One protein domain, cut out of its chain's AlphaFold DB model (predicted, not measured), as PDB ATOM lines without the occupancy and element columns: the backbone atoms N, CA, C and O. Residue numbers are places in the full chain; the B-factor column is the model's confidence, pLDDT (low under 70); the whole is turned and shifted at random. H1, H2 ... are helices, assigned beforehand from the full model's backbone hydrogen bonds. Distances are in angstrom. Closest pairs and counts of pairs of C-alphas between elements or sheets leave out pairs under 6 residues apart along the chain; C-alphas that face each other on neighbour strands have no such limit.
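This is residues 194 to 297 of the 327 residues of an uncharacterized protein of Catenulispora acidiphila (strain DSM 44928 / JCM 14897 / NBRC 102108 / NRRL B-24433 / ID139908) (UniProt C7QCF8). One long, straight helix, H4, makes the longest axis; H2 crosses it, H1 packs on H2, and short H3 sits by H4's first residues. The printed part has 104 residues with four named helices, H1 to H4 in chain order: all helix, only just loose, close to extended, radius of gyration of the C-alphas 18.9 A, spans 66 by 24 by 21 A.

The hub is H4, residues 254 to 297. H2, residues 219 to 230, touches residues 271 to 283 of H4, opposite ways at a steep tilt of 58 degrees; the closest C-alphas, Leu 223 and Ala 279, are 4.8 A apart. H1, residues 194 to 206, touches H2 about perpendicular, at 80 degrees, closest at C-alphas 203 and 225, 6.7 A. H3, residues 245 to 250, touches H4 only at the corner, closest at C-alphas 248 and 257, 5.8 A. Every O i to N i+4 pair is within hydrogen-bond range in H1, H2 and H3, and 38 of 40 in H4.

H4, 63.2 A long, runs from C-alpha 254 at (143.147, 142.228, 145.506) to C-alpha 297 at (154.656, 165.723, 88.004). H1 spans 18.7 A, H2 16.3 A.

The printed part has no cut. Links H1 to H2 and H2 to H3 are long. Residues 208 to 211 and 234 to 235 have pLDDT under 70.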
ATOM      1  N   ALA A 194     161.730 147.740 101.705       79.50
ATOM      2  CA  ALA A 194     160.942 146.740 100.988       79.50
ATOM      3  C   ALA A 194     159.940 146.036 101.913       79.50
ATOM      4  O   ALA A 194     158.779 145.883 101.536       79.50
ATOM      5  N   ASP A 195     160.371 145.695 103.128       78.94
ATOM      6  CA  ASP A 195     159.545 145.014 104.126       78.94
ATOM      7  C   ASP A 195     158.471 145.954 104.672       78.94
ATOM      8  O   ASP A 195     157.297 145.588 104.727       78.94
ATOM      9  N   LEU A 196     158.841 147.206 104.976       86.31
ATOM     10  CA  LEU A 196     157.894 148.243 105.384       86.31
ATOM     11  C   LEU A 196     156.817 148.461 104.320       86.31
ATOM     12  O   LEU A 196     155.630 148.483 104.637       86.31
ATOM     13  N   LYS A 197     157.224 148.583 103.053       87.50
ATOM     14  CA  LYS A 197     156.298 148.724 101.928       87.50
ATOM     15  C   LYS A 197     155.356 147.525 101.827       87.50
ATOM     16  O   LYS A 197     154.152 147.720 101.727       87.50
ATOM     17  N   ALA A 198     155.896 146.307 101.831       84.19
ATOM     18  CA  ALA A 198     155.097 145.093 101.687       84.19
ATOM     19  C   ALA A 198     154.074 144.946 102.823       84.19
ATOM     20  O   ALA A 198     152.916 144.631 102.566       84.19
ATOM     21  N   ALA A 199     154.488 145.235 104.057       84.25
ATOM     22  CA  ALA A 199     153.633 145.155 105.232       84.25
ATOM     23  C   ALA A 199     152.510 146.207 105.209       84.25
ATOM     24  O   ALA A 199     151.351 145.874 105.449       84.25
ATOM     25  N   VAL A 200     152.827 147.463 104.875       88.56
ATOM     26  CA  VAL A 200     151.816 148.529 104.770       88.56
ATOM     27  C   VAL A 200     150.837 148.251 103.629       88.56
ATOM     28  O   VAL A 200     149.631 148.374 103.828       88.56
ATOM     29  N   ASP A 201     151.327 147.827 102.462       87.69
ATOM     30  CA  ASP A 201     150.470 147.481 101.321       87.69
ATOM     31  C   ASP A 201     149.517 146.322 101.653       87.69
ATOM     32  O   ASP A 201     148.369 146.333 101.213       87.69
ATOM     33  N   ALA A 202     149.968 145.337 102.439       84.19
ATOM     34  CA  ALA A 202     149.134 144.225 102.884       84.19
ATOM     35  C   ALA A 202     147.992 144.688 103.807       84.19
ATOM     36  O   ALA A 202     146.848 144.322 103.557       84.19
ATOM     37  N   ILE A 203     148.261 145.561 104.790       85.81
ATOM     38  CA  ILE A 203     147.202 146.160 105.629       85.81
ATOM     39  C   ILE A 203     146.218 146.973 104.781       85.81
ATOM     40  O   ILE A 203     145.006 146.804 104.887       85.81
ATOM     41  N   LEU A 204     146.729 147.838 103.900       87.19
ATOM     42  CA  LEU A 204     145.883 148.684 103.054       87.19
ATOM     43  C   LEU A 204     145.014 147.873 102.080       87.19
ATOM     44  O   LEU A 204     143.951 148.344 101.679       87.19
ATOM     45  N   ALA A 205     145.446 146.669 101.695       84.25
ATOM     46  CA  ALA A 205     144.665 145.763 100.858       84.25
ATOM     47  C   ALA A 205     143.519 145.068 101.618       84.25
ATOM     48  O   ALA A 205     142.544 144.654 100.987       84.25
ATOM     49  N   GLU A 206     143.625 144.937 102.943       82.06
ATOM     50  CA  GLU A 206     142.587 144.353 103.800       82.06
ATOM     51  C   GLU A 206     141.499 145.366 104.200       82.06
ATOM     52  O   GLU A 206     140.420 144.953 104.630       82.06
ATOM     53  N   ASP A 207     141.737 146.673 104.021       76.44
ATOM     54  CA  ASP A 207     140.794 147.730 104.402       76.44
ATOM     55  C   ASP A 207     139.473 147.642 103.596       76.44
ATOM     56  O   ASP A 207     139.441 147.907 102.385       76.44
ATOM     57  N   PRO A 208     138.335 147.323 104.248       69.56
ATOM     58  CA  PRO A 208     137.047 147.177 103.575       69.56
ATOM     59  C   PRO A 208     136.444 148.516 103.119       69.56
ATOM     60  O   PRO A 208     135.467 148.515 102.364       69.56
ATOM     61  N   SER A 209     136.972 149.652 103.587       69.62
ATOM     62  CA  SER A 209     136.470 150.996 103.270       69.62
ATOM     63  C   SER A 209     137.044 151.587 101.974       69.62
ATOM     64  O   SER A 209     136.567 152.625 101.507       69.62
ATOM     65  N   GLY A 210     137.979 150.874 101.339       63.50
ATOM     66  CA  GLY A 210     138.642 151.251 100.095       63.50
ATOM     67  C   GLY A 210     140.137 151.492 100.297       63.50
ATOM     68  O   GLY A 210     140.590 151.810 101.389       63.50
ATOM     69  N   VAL A 211     140.914 151.347  99.221       67.94
ATOM     70  CA  VAL A 211     142.375 151.500  99.273       67.94
ATOM     71  C   VAL A 211     142.717 152.974  99.501       67.94
ATOM     72  O   VAL A 211     142.580 153.791  98.587       67.94
ATOM     73  N   SER A 212     143.141 153.320 100.720       78.00
ATOM     74  CA  SER A 212     143.741 154.631 101.002       78.00
ATOM     75  C   SER A 212     144.988 154.811 100.133       78.00
ATOM     76  O   SER A 212     145.772 153.874  99.985       78.00
ATOM     77  N   ASP A 213     145.186 156.001  99.552       86.69
ATOM     78  CA  ASP A 213     146.395 156.277  98.772       86.69
ATOM     79  C   ASP A 213     147.615 156.232  99.709       86.69
ATOM     80  O   ASP A 213     147.709 157.055 100.626       86.69
ATOM     81  N   PRO A 214     148.571 155.305  99.506       89.00
ATOM     82  CA  PRO A 214     149.761 155.227 100.343       89.00
ATOM     83  C   PRO A 214     150.622 156.500 100.289       89.00
ATOM     84  O   PRO A 214     151.447 156.703 101.179       89.00
ATOM     85  N   ALA A 215     150.442 157.377  99.294       92.00
ATOM     86  CA  ALA A 215     151.115 158.675  99.209       92.00
ATOM     87  C   ALA A 215     150.421 159.804 100.000       92.00
ATOM     88  O   ALA A 215     150.964 160.906 100.069       92.00
ATOM     89  N   ASP A 216     149.253 159.560 100.599       91.75
ATOM     90  CA  ASP A 216     148.471 160.578 101.320       91.75
ATOM     91  C   ASP A 216     147.957 160.066 102.676       91.75
ATOM     92  O   ASP A 216     146.820 160.305 103.084       91.75
ATOM     93  N   LEU A 217     148.800 159.322 103.399       93.56
ATOM     94  CA  LEU A 217     148.436 158.814 104.719       93.56
ATOM     95  C   LEU A 217     148.554 159.916 105.778       93.56
ATOM     96  O   LEU A 217     149.608 160.522 105.990       93.56
ATOM     97  N   THR A 218     147.475 160.131 106.525       93.69
ATOM     98  CA  THR A 218     147.484 161.005 107.705       93.69
ATOM     99  C   THR A 218     148.284 160.379 108.857       93.69
ATOM    100  O   THR A 218     148.406 159.151 108.937       93.69
ATOM    101  N   PRO A 219     148.772 161.177 109.828       94.00
ATOM    102  CA  PRO A 219     149.433 160.637 111.016       94.00
ATOM    103  C   PRO A 219     148.574 159.630 111.798       94.00
ATOM    104  O   PRO A 219     149.106 158.655 112.326       94.00
ATOM    105  N   GLN A 220     147.248 159.823 111.855       93.38
ATOM    106  CA  GLN A 220     146.359 158.863 112.518       93.38
ATOM    107  C   GLN A 220     146.238 157.547 111.746       93.38
ATOM    108  O   GLN A 220     146.255 156.491 112.375       93.38
ATOM    109  N   GLN A 221     146.158 157.591 110.412       92.81
ATOM    110  CA  GLN A 221     146.167 156.378 109.587       92.81
ATOM    111  C   GLN A 221     147.494 155.629 109.734       92.81
ATOM    112  O   GLN A 221     147.486 154.422 109.945       92.81
ATOM    113  N   CYS A 222     148.624 156.341 109.739       94.44
ATOM    114  CA  CYS A 222     149.937 155.736 109.974       94.44
ATOM    115  C   CYS A 222     150.003 155.028 111.335       94.44
ATOM    116  O   CYS A 222     150.504 153.910 111.422       94.44
ATOM    117  N   LEU A 223     149.473 155.648 112.397       93.94
ATOM    118  CA  LEU A 223     149.419 155.035 113.727       93.94
ATOM    119  C   LEU A 223     148.487 153.822 113.777       93.94
ATOM    120  O   LEU A 223     148.786 152.846 114.460       93.94
ATOM    121  N   HIS A 224     147.355 153.880 113.080       91.19
ATOM    122  CA  HIS A 224     146.435 152.756 112.997       91.19
ATOM    123  C   HIS A 224     147.090 151.554 112.309       91.19
ATOM    124  O   HIS A 224     147.150 150.490 112.917       91.19
ATOM    125  N   ILE A 225     147.681 151.764 111.129       90.06
ATOM    126  CA  ILE A 225     148.430 150.738 110.390       90.06
ATOM    127  C   ILE A 225     149.554 150.172 111.266       90.06
ATOM    128  O   ILE A 225     149.696 148.961 111.393       90.06
ATOM    129  N   ALA A 226     150.318 151.033 111.947       91.19
ATOM    130  CA  ALA A 226     151.384 150.596 112.843       91.19
ATOM    131  C   ALA A 226     150.886 149.681 113.975       91.19
ATOM    132  O   ALA A 226     151.551 148.709 114.321       91.19
ATOM    133  N   ARG A 227     149.717 149.975 114.557       88.69
ATOM    134  CA  ARG A 227     149.115 149.138 115.607       88.69
ATOM    135  C   ARG A 227     148.691 147.774 115.089       88.69
ATOM    136  O   ARG A 227     148.806 146.807 115.832       88.69
ATOM    137  N   GLU A 228     148.220 147.689 113.852       86.38
ATOM    138  CA  GLU A 228     147.876 146.406 113.234       86.38
ATOM    139  C   GLU A 228     149.132 145.587 112.930       86.38
ATOM    140  O   GLU A 228     149.195 144.412 113.283       86.38
ATOM    141  N   LEU A 229     150.180 146.242 112.420       82.94
ATOM    142  CA  LEU A 229     151.471 145.609 112.147       82.94
ATOM    143  C   LEU A 229     152.204 145.117 113.397       82.94
ATOM    144  O   LEU A 229     152.947 144.150 113.297       82.94
ATOM    145  N   VAL A 230     152.035 145.769 114.550       82.56
ATOM    146  CA  VAL A 230     152.675 145.381 115.826       82.56
ATOM    147  C   VAL A 230     151.751 144.504 116.688       82.56
ATOM    148  O   VAL A 230     152.201 143.741 117.542       82.56
ATOM    149  N   GLY A 231     150.440 144.557 116.463       75.38
ATOM    150  CA  GLY A 231     149.405 143.931 117.288       75.38
ATOM    151  C   GLY A 231     149.201 142.425 117.089       75.38
ATOM    152  O   GLY A 231     148.077 141.947 117.267       75.38
ATOM    153  N   ASN A 232     150.234 141.653 116.740       73.56
ATOM    154  CA  ASN A 232     150.099 140.211 116.522       73.56
ATOM    155  C   ASN A 232     149.945 139.444 117.844       73.56
ATOM    156  O   ASN A 232     150.897 139.225 118.596       73.56
ATOM    157  N   ARG A 233     148.719 138.978 118.100       70.56
ATOM    158  CA  ARG A 233     148.355 138.233 119.313       70.56
ATOM    159  C   ARG A 233     148.926 136.813 119.369       70.56
ATOM    160  O   ARG A 233     148.947 136.245 120.455       70.56
ATOM    161  N   TYR A 234     149.386 136.242 118.255       63.91
ATOM    162  CA  TYR A 234     150.097 134.959 118.275       63.91
ATOM    163  C   TYR A 234     151.498 135.126 118.861       63.91
ATOM    164  O   TYR A 234     151.913 134.338 119.709       63.91
ATOM    165  N   ALA A 235     152.197 136.192 118.471       63.91
ATOM    166  CA  ALA A 235     153.530 136.483 118.976       63.91
ATOM    167  C   ALA A 235     153.532 137.093 120.381       63.91
ATOM    168  O   ALA A 235     154.306 136.685 121.249       63.91
ATOM    169  N   ALA A 236     152.621 138.029 120.635       72.44
ATOM    170  CA  ALA A 236     152.440 138.668 121.930       72.44
ATOM    171  C   ALA A 236     151.026 138.363 122.456       72.44
ATOM    172  O   ALA A 236     150.139 139.222 122.363       72.44
ATOM    173  N   PRO A 237     150.777 137.147 122.986       77.44
ATOM    174  CA  PRO A 237     149.473 136.792 123.530       77.44
ATOM    175  C   PRO A 237     149.101 137.710 124.689       77.44
ATOM    176  O   PRO A 237     149.959 138.245 125.395       77.44
ATOM    177  N   LEU A 238     147.796 137.888 124.879       84.38
ATOM    178  CA  LEU A 238     147.280 138.628 126.023       84.38
ATOM    179  C   LEU A 238     147.789 138.002 127.327       84.38
ATOM    180  O   LEU A 238     147.767 136.772 127.448       84.38
ATOM    181  N   PRO A 239     148.188 138.822 128.317       89.38
ATOM    182  CA  PRO A 239     148.441 138.327 129.658       89.38
ATOM    183  C   PRO A 239     147.245 137.511 130.151       89.38
ATOM    184  O   PRO A 239     146.101 137.957 130.048       89.38
ATOM    185  N   ALA A 240     147.510 136.311 130.662       89.19
ATOM    186  CA  ALA A 240     146.485 135.469 131.258       89.19
ATOM    187  C   ALA A 240     146.376 135.780 132.762       89.19
ATOM    188  O   ALA A 240     147.406 135.905 133.432       89.19
ATOM    189  N   PRO A 241     145.161 135.916 133.310       90.50
ATOM    190  CA  PRO A 241     144.968 136.058 134.749       90.50
ATOM    191  C   PRO A 241     145.311 134.752 135.486       90.50
ATOM    192  O   PRO A 241     145.251 133.666 134.910       90.50
ATOM    193  N   SER A 242     145.639 134.852 136.779       88.44
ATOM    194  CA  SER A 242     145.929 133.694 137.644       88.44
ATOM    195  C   SER A 242     144.698 132.827 137.942       88.44
ATOM    196  O   SER A 242     144.834 131.646 138.260       88.44
ATOM    197  N   SER A 243     143.501 133.398 137.820       88.69
ATOM    198  CA  SER A 243     142.205 132.735 137.968       88.69
ATOM    199  C   SER A 243     141.221 133.255 136.917       88.69
ATOM    200  O   SER A 243     141.547 134.139 136.121       88.69
ATOM    201  N   ALA A 244     140.005 132.707 136.870       91.62
ATOM    202  CA  ALA A 244     138.985 133.218 135.961       91.62
ATOM    203  C   ALA A 244     138.760 134.720 136.212       91.62
ATOM    204  O   ALA A 244     138.594 135.133 137.356       91.62
ATOM    205  N   VAL A 245     138.697 135.534 135.148       89.94
ATOM    206  CA  VAL A 245     138.531 137.000 135.265       89.94
ATOM    207  C   VAL A 245     137.356 137.351 136.180       89.94
ATOM    208  O   VAL A 245     137.473 138.224 137.028       89.94
ATOM    209  N   GLN A 246     136.234 136.637 136.064       90.69
ATOM    210  CA  GLN A 246     135.089 136.866 136.942       90.69
ATOM    211  C   GLN A 246     135.452 136.694 138.422       90.69
ATOM    212  O   GLN A 246     135.107 137.557 139.216       90.69
ATOM    213  N   GLU A 247     136.157 135.623 138.781       91.94
ATOM    214  CA  GLU A 247     136.593 135.364 140.155       91.94
ATOM    215  C   GLU A 247     137.586 136.429 140.629       91.94
ATOM    216  O   GLU A 247     137.413 136.979 141.713       91.94
ATOM    217  N   LEU A 248     138.553 136.795 139.783       92.44
ATOM    218  CA  LEU A 248     139.550 137.831 140.060       92.44
ATOM    219  C   LEU A 248     138.921 139.181 140.455       92.44
ATOM    220  O   LEU A 248     139.458 139.882 141.308       92.44
ATOM    221  N   TYR A 249     137.778 139.532 139.855       92.50
ATOM    222  CA  TYR A 249     137.078 140.801 140.086       92.50
ATOM    223  C   TYR A 249     135.932 140.735 141.111       92.50
ATOM    224  O   TYR A 249     135.373 141.781 141.445       92.50
ATOM    225  N   THR A 250     135.558 139.553 141.613       92.44
ATOM    226  CA  THR A 250     134.451 139.407 142.582       92.44
ATOM    227  C   THR A 250     134.889 138.879 143.941       92.44
ATOM    228  O   THR A 250     134.420 139.378 144.963       92.44
ATOM    229  N   SER A 251     135.744 137.861 143.964       90.25
ATOM    230  CA  SER A 251     136.105 137.111 145.175       90.25
ATOM    231  C   SER A 251     137.597 136.794 145.286       90.25
ATOM    232  O   SER A 251     138.011 136.187 146.271       90.25
ATOM    233  N   GLY A 252     138.391 137.171 144.284       86.44
ATOM    234  CA  GLY A 252     139.829 136.950 144.223       86.44
ATOM    235  C   GLY A 252     140.627 137.877 145.139       86.44
ATOM    236  O   GLY A 252     140.106 138.826 145.728       86.44
ATOM    237  N   SER A 253     141.924 137.589 145.249       92.19
ATOM    238  CA  SER A 253     142.860 138.450 145.967       92.19
ATOM    239  C   SER A 253     143.013 139.791 145.253       92.19
ATOM    240  O   SER A 253     143.215 139.857 144.038       92.19
ATOM    241  N   ASP A 254     142.975 140.873 146.027       92.94
ATOM    242  CA  ASP A 254     143.147 142.228 145.506       92.94
ATOM    243  C   ASP A 254     144.571 142.454 144.954       92.94
ATOM    244  O   ASP A 254     144.774 143.276 144.059       92.94
ATOM    245  N   ASP A 255     145.550 141.682 145.440       93.69
ATOM    246  CA  ASP A 255     146.926 141.683 144.934       93.69
ATOM    247  C   ASP A 255     147.029 140.987 143.570       93.69
ATOM    248  O   ASP A 255     147.659 141.525 142.659       93.69
ATOM    249  N   ASP A 256     146.343 139.853 143.385       91.81
ATOM    250  CA  ASP A 256     146.310 139.139 142.100       91.81
ATOM    251  C   ASP A 256     145.657 140.003 141.017       91.81
ATOM    252  O   ASP A 256     146.150 140.091 139.888       91.81
ATOM    253  N   ARG A 257     144.570 140.703 141.372       94.94
ATOM    254  CA  ARG A 257     143.883 141.633 140.468       94.94
ATOM    255  C   ARG A 257     144.804 142.775 140.043       94.94
ATOM    256  O   ARG A 257     144.927 143.044 138.850       94.94
ATOM    257  N   LYS A 258     145.491 143.419 140.995       94.19
ATOM    258  CA  LYS A 258     146.451 144.500 140.705       94.19
ATOM    259  C   LYS A 258     147.619 144.013 139.856       94.19
ATOM    260  O   LYS A 258     148.047 144.727 138.952       94.19
ATOM    261  N   HIS A 259     148.128 142.811 140.120       93.44
ATOM    262  CA  HIS A 259     149.204 142.228 139.325       93.44
ATOM    263  C   HIS A 259     148.757 141.995 137.876       93.44
ATOM    264  O   HIS A 259     149.469 142.370 136.941       93.44
ATOM    265  N   PHE A 260     147.564 141.432 137.675       93.88
ATOM    266  CA  PHE A 260     146.992 141.241 136.344       93.88
ATOM    267  C   PHE A 260     146.784 142.572 135.605       93.88
ATOM    268  O   PHE A 260     147.245 142.716 134.475       93.88
ATOM    269  N   GLU A 261     146.170 143.568 136.250       94.38
ATOM    270  CA  GLU A 261     145.946 144.901 135.669       94.38
ATOM    271  C   GLU A 261     147.258 145.605 135.311       94.38
ATOM    272  O   GLU A 261     147.381 146.159 134.220       94.38
ATOM    273  N   SER A 262     148.263 145.526 136.186       95.06
ATOM    274  CA  SER A 262     149.603 146.070 135.937       95.06
ATOM    275  C   SER A 262     150.285 145.387 134.747       95.06
ATOM    276  O   SER A 262     150.868 146.049 133.882       95.06
ATOM    277  N   THR A 263     150.161 144.060 134.653       92.44
ATOM    278  CA  THR A 263     150.701 143.284 133.528       92.44
ATOM    279  C   THR A 263     149.999 143.665 132.224       92.44
ATOM    280  O   THR A 263     150.655 143.874 131.204       92.44
ATOM    281  N   LEU A 264     148.674 143.827 132.255       93.44
ATOM    282  CA  LEU A 264     147.878 144.237 131.101       93.44
ATOM    283  C   LEU A 264     148.200 145.672 130.657       93.44
ATOM    284  O   LEU A 264     148.332 145.939 129.463       93.44
ATOM    285  N   GLN A 265     148.377 146.589 131.606       95.00
ATOM    286  CA  GLN A 265     148.788 147.961 131.323       95.00
ATOM    287  C   GLN A 265     150.184 148.006 130.691       95.00
ATOM    288  O   GLN A 265     150.376 148.695 129.692       95.00
ATOM    289  N   SER A 266     151.139 147.245 131.232       92.06
ATOM    290  CA  SER A 266     152.503 147.154 130.692       92.06
ATOM    291  C   SER A 266     152.517 146.549 129.285       92.06
ATOM    292  O   SER A 266     153.242 147.023 128.407       92.06
ATOM    293  N   TYR A 267     151.665 145.549 129.049       90.19
ATOM    294  CA  TYR A 267     151.460 144.947 127.736       90.19
ATOM    295  C   TYR A 267     150.998 145.986 126.701       90.19
ATOM    296  O   TYR A 267     151.639 146.145 125.661       90.19
ATOM    297  N   TYR A 268     149.940 146.752 126.994       92.00
ATOM    298  CA  TYR A 268     149.452 147.779 126.065       92.00
ATOM    299  C   TYR A 268     150.429 148.943 125.896       92.00
ATOM    300  O   TYR A 268     150.603 149.423 124.781       92.00
ATOM    301  N   ALA A 269     151.111 149.357 126.967       91.44
ATOM    302  CA  ALA A 269     152.119 150.412 126.896       91.44
ATOM    303  C   ALA A 269     153.277 150.045 125.954       91.44
ATOM    304  O   ALA A 269     153.754 150.898 125.208       91.44
ATOM    305  N   THR A 270     153.701 148.777 125.957       87.75
ATOM    306  CA  THR A 270     154.761 148.282 125.065       87.75
ATOM    307  C   THR A 270     154.309 148.316 123.607       87.75
ATOM    308  O   THR A 270     155.000 148.894 122.767       87.75
ATOM    309  N   LEU A 271     153.113 147.789 123.317       86.12
ATOM    310  CA  LEU A 271     152.546 147.806 121.964       86.12
ATOM    311  C   LEU A 271     152.351 149.228 121.431       86.12
ATOM    312  O   LEU A 271     152.709 149.508 120.291       86.12
ATOM    313  N   ASP A 272     151.815 150.143 122.242       90.25
ATOM    314  CA  ASP A 272     151.623 151.536 121.830       90.25
ATOM    315  C   ASP A 272     152.962 152.255 121.602       90.25
ATOM    316  O   ASP A 272     153.070 153.068 120.683       90.25
ATOM    317  N   ALA A 273     154.000 151.948 122.389       89.31
ATOM    318  CA  ALA A 273     155.334 152.513 122.189       89.31
ATOM    319  C   ALA A 273     155.987 152.016 120.887       89.31
ATOM    320  O   ALA A 273     156.609 152.792 120.157       89.31
ATOM    321  N   GLU A 274     155.846 150.730 120.569       86.56
ATOM    322  CA  GLU A 274     156.326 150.147 119.313       86.56
ATOM    323  C   GLU A 274     155.549 150.671 118.104       86.56
ATOM    324  O   GLU A 274     156.165 151.134 117.141       86.56
ATOM    325  N   ALA A 275     154.218 150.705 118.186       90.62
ATOM    326  CA  ALA A 275     153.371 151.269 117.142       90.62
ATOM    327  C   ALA A 275     153.655 152.763 116.925       90.62
ATOM    328  O   ALA A 275     153.738 153.214 115.786       90.62
ATOM    329  N   GLY A 276     153.870 153.535 117.994       92.44
ATOM    330  CA  GLY A 276     154.228 154.949 117.899       92.44
ATOM    331  C   GLY A 276     155.543 155.183 117.150       92.44
ATOM    332  O   GLY A 276     155.625 156.089 116.321       92.44
ATOM    333  N   ARG A 277     156.556 154.336 117.386       90.19
ATOM    334  CA  ARG A 277     157.822 154.378 116.634       90.19
ATOM    335  C   ARG A 277     157.614 154.003 115.167       90.19
ATOM    336  O   ARG A 277     158.029 154.754 114.286       90.19
ATOM    337  N   LEU A 278     156.927 152.891 114.904       90.62
ATOM    338  CA  LEU A 278     156.685 152.410 113.542       90.62
ATOM    339  C   LEU A 278     155.848 153.395 112.711       90.62
ATOM    340  O   LEU A 278     156.135 153.604 111.533       90.62
ATOM    341  N   ALA A 279     154.881 154.074 113.330       93.94
ATOM    342  CA  ALA A 279     154.070 155.104 112.688       93.94
ATOM    343  C   ALA A 279     154.919 156.246 112.107       93.94
ATOM    344  O   ALA A 279     154.600 156.757 111.033       93.94
ATOM    345  N   GLY A 280     156.015 156.621 112.775       93.56
ATOM    346  CA  GLY A 280     156.956 157.621 112.267       93.56
ATOM    347  C   GLY A 280     157.636 157.182 110.968       93.56
ATOM    348  O   GLY A 280     157.737 157.972 110.028       93.56
ATOM    349  N   PHE A 281     158.036 155.911 110.881       93.94
ATOM    350  CA  PHE A 281     158.623 155.346 109.663       93.94
ATOM    351  C   PHE A 281     157.595 155.216 108.531       93.94
ATOM    352  O   PHE A 281     157.904 155.574 107.396       93.94
ATOM    353  N   ILE A 282     156.362 154.793 108.833       94.38
ATOM    354  CA  ILE A 282     155.263 154.731 107.849       94.38
ATOM    355  C   ILE A 282     154.946 156.129 107.307       94.38
ATOM    356  O   ILE A 282     154.799 156.306 106.099       94.38
ATOM    357  N   TYR A 283     154.900 157.139 108.178       95.31
ATOM    358  CA  TYR A 283     154.664 158.518 107.759       95.31
ATOM    359  C   TYR A 283     155.782 159.037 106.848       95.31
ATOM    360  O   TYR A 283     155.509 159.623 105.801       95.31
ATOM    361  N   ALA A 284     157.047 158.779 107.199       94.12
ATOM    362  CA  ALA A 284     158.187 159.140 106.358       94.12
ATOM    363  C   ALA A 284     158.144 158.439 104.988       94.12
ATOM    364  O   ALA A 284     158.416 159.066 103.963       94.12
ATOM    365  N   TRP A 285     157.758 157.161 104.963       94.06
ATOM    366  CA  TRP A 285     157.560 156.390 103.737       94.06
ATOM    367  C   TRP A 285     156.446 156.980 102.857       94.06
ATOM    368  O   TRP A 285     156.677 157.242 101.675       94.06
ATOM    369  N   SER A 286     155.282 157.277 103.438       95.06
ATOM    370  CA  SER A 286     154.154 157.904 102.737       95.06
ATOM    371  C   SER A 286     154.533 159.273 102.160       95.06
ATOM    372  O   SER A 286     154.329 159.547 100.974       95.06
ATOM    373  N   ALA A 287     155.208 160.108 102.955       93.56
ATOM    374  CA  ALA A 287     155.714 161.401 102.507       93.56
ATOM    375  C   ALA A 287     156.728 161.263 101.356       93.56
ATOM    376  O   ALA A 287     156.704 162.056 100.411       93.56
ATOM    377  N   ALA A 288     157.597 160.249 101.388       93.75
ATOM    378  CA  ALA A 288     158.544 159.982 100.306       93.75
ATOM    379  C   ALA A 288     157.838 159.591  98.996       93.75
ATOM    380  O   ALA A 288     158.253 160.031  97.916       93.75
ATOM    381  N   LEU A 289     156.749 158.817  99.072       93.88
ATOM    382  CA  LEU A 289     155.910 158.508  97.912       93.88
ATOM    383  C   LEU A 289     155.262 159.771  97.338       93.88
ATOM    384  O   LEU A 289     155.332 159.987  96.124       93.88
ATOM    385  N   ASN A 290     154.731 160.647  98.194       94.38
ATOM    386  CA  ASN A 290     154.166 161.929  97.772       94.38
ATOM    387  C   ASN A 290     155.214 162.805  97.068       94.38
ATOM    388  O   ASN A 290     155.023 163.229  95.929       94.38
ATOM    389  N   CYS A 291     156.383 162.991  97.689       92.44
ATOM    390  CA  CYS A 291     157.505 163.724  97.100       92.44
ATOM    391  C   CYS A 291     157.929 163.144  95.746       92.44
ATOM    392  O   CYS A 291     158.230 163.896  94.816       92.44
ATOM    393  N   THR A 292     157.919 161.817  95.605       92.31
ATOM    394  CA  THR A 292     158.200 161.143  94.330       92.31
ATOM    395  C   THR A 292     157.138 161.479  93.283       92.31
ATOM    396  O   THR A 292     157.484 161.786  92.140       92.31
ATOM    397  N   GLY A 293     155.858 161.457  93.659       91.44
ATOM    398  CA  GLY A 293     154.745 161.863  92.800       91.44
ATOM    399  C   GLY A 293     154.869 163.316  92.341       91.44
ATOM    400  O   GLY A 293     154.852 163.588  91.140       91.44
ATOM    401  N   LEU A 294     155.101 164.237  93.279       91.00
ATOM    402  CA  LEU A 294     155.304 165.662  93.010       91.00
ATOM    403  C   LEU A 294     156.514 165.908  92.101       91.00
ATOM    404  O   LEU A 294     156.425 166.692  91.159       91.00
ATOM    405  N   THR A 295     157.623 165.204  92.335       90.69
ATOM    406  CA  THR A 295     158.836 165.318  91.510       90.69
ATOM    407  C   THR A 295     158.589 164.822  90.086       90.69
ATOM    408  O   THR A 295     159.013 165.473  89.134       90.69
ATOM    409  N   LYS A 296     157.861 163.712  89.911       90.56
ATOM    410  CA  LYS A 296     157.485 163.193  88.583       90.56
ATOM    411  C   LYS A 296     156.518 164.119  87.843       90.56
ATOM    412  O   LYS A 296     156.598 164.225  86.623       90.56
ATOM    413  N   ALA A 297     155.612 164.773  88.567       90.94
ATOM    414  CA  ALA A 297     154.656 165.723  88.004       90.94
ATOM    415  C   ALA A 297     155.270 167.109  87.725       90.94
ATOM    416  O   ALA A 297     154.667 167.923  87.021       90.94
TER     417      ALA A 297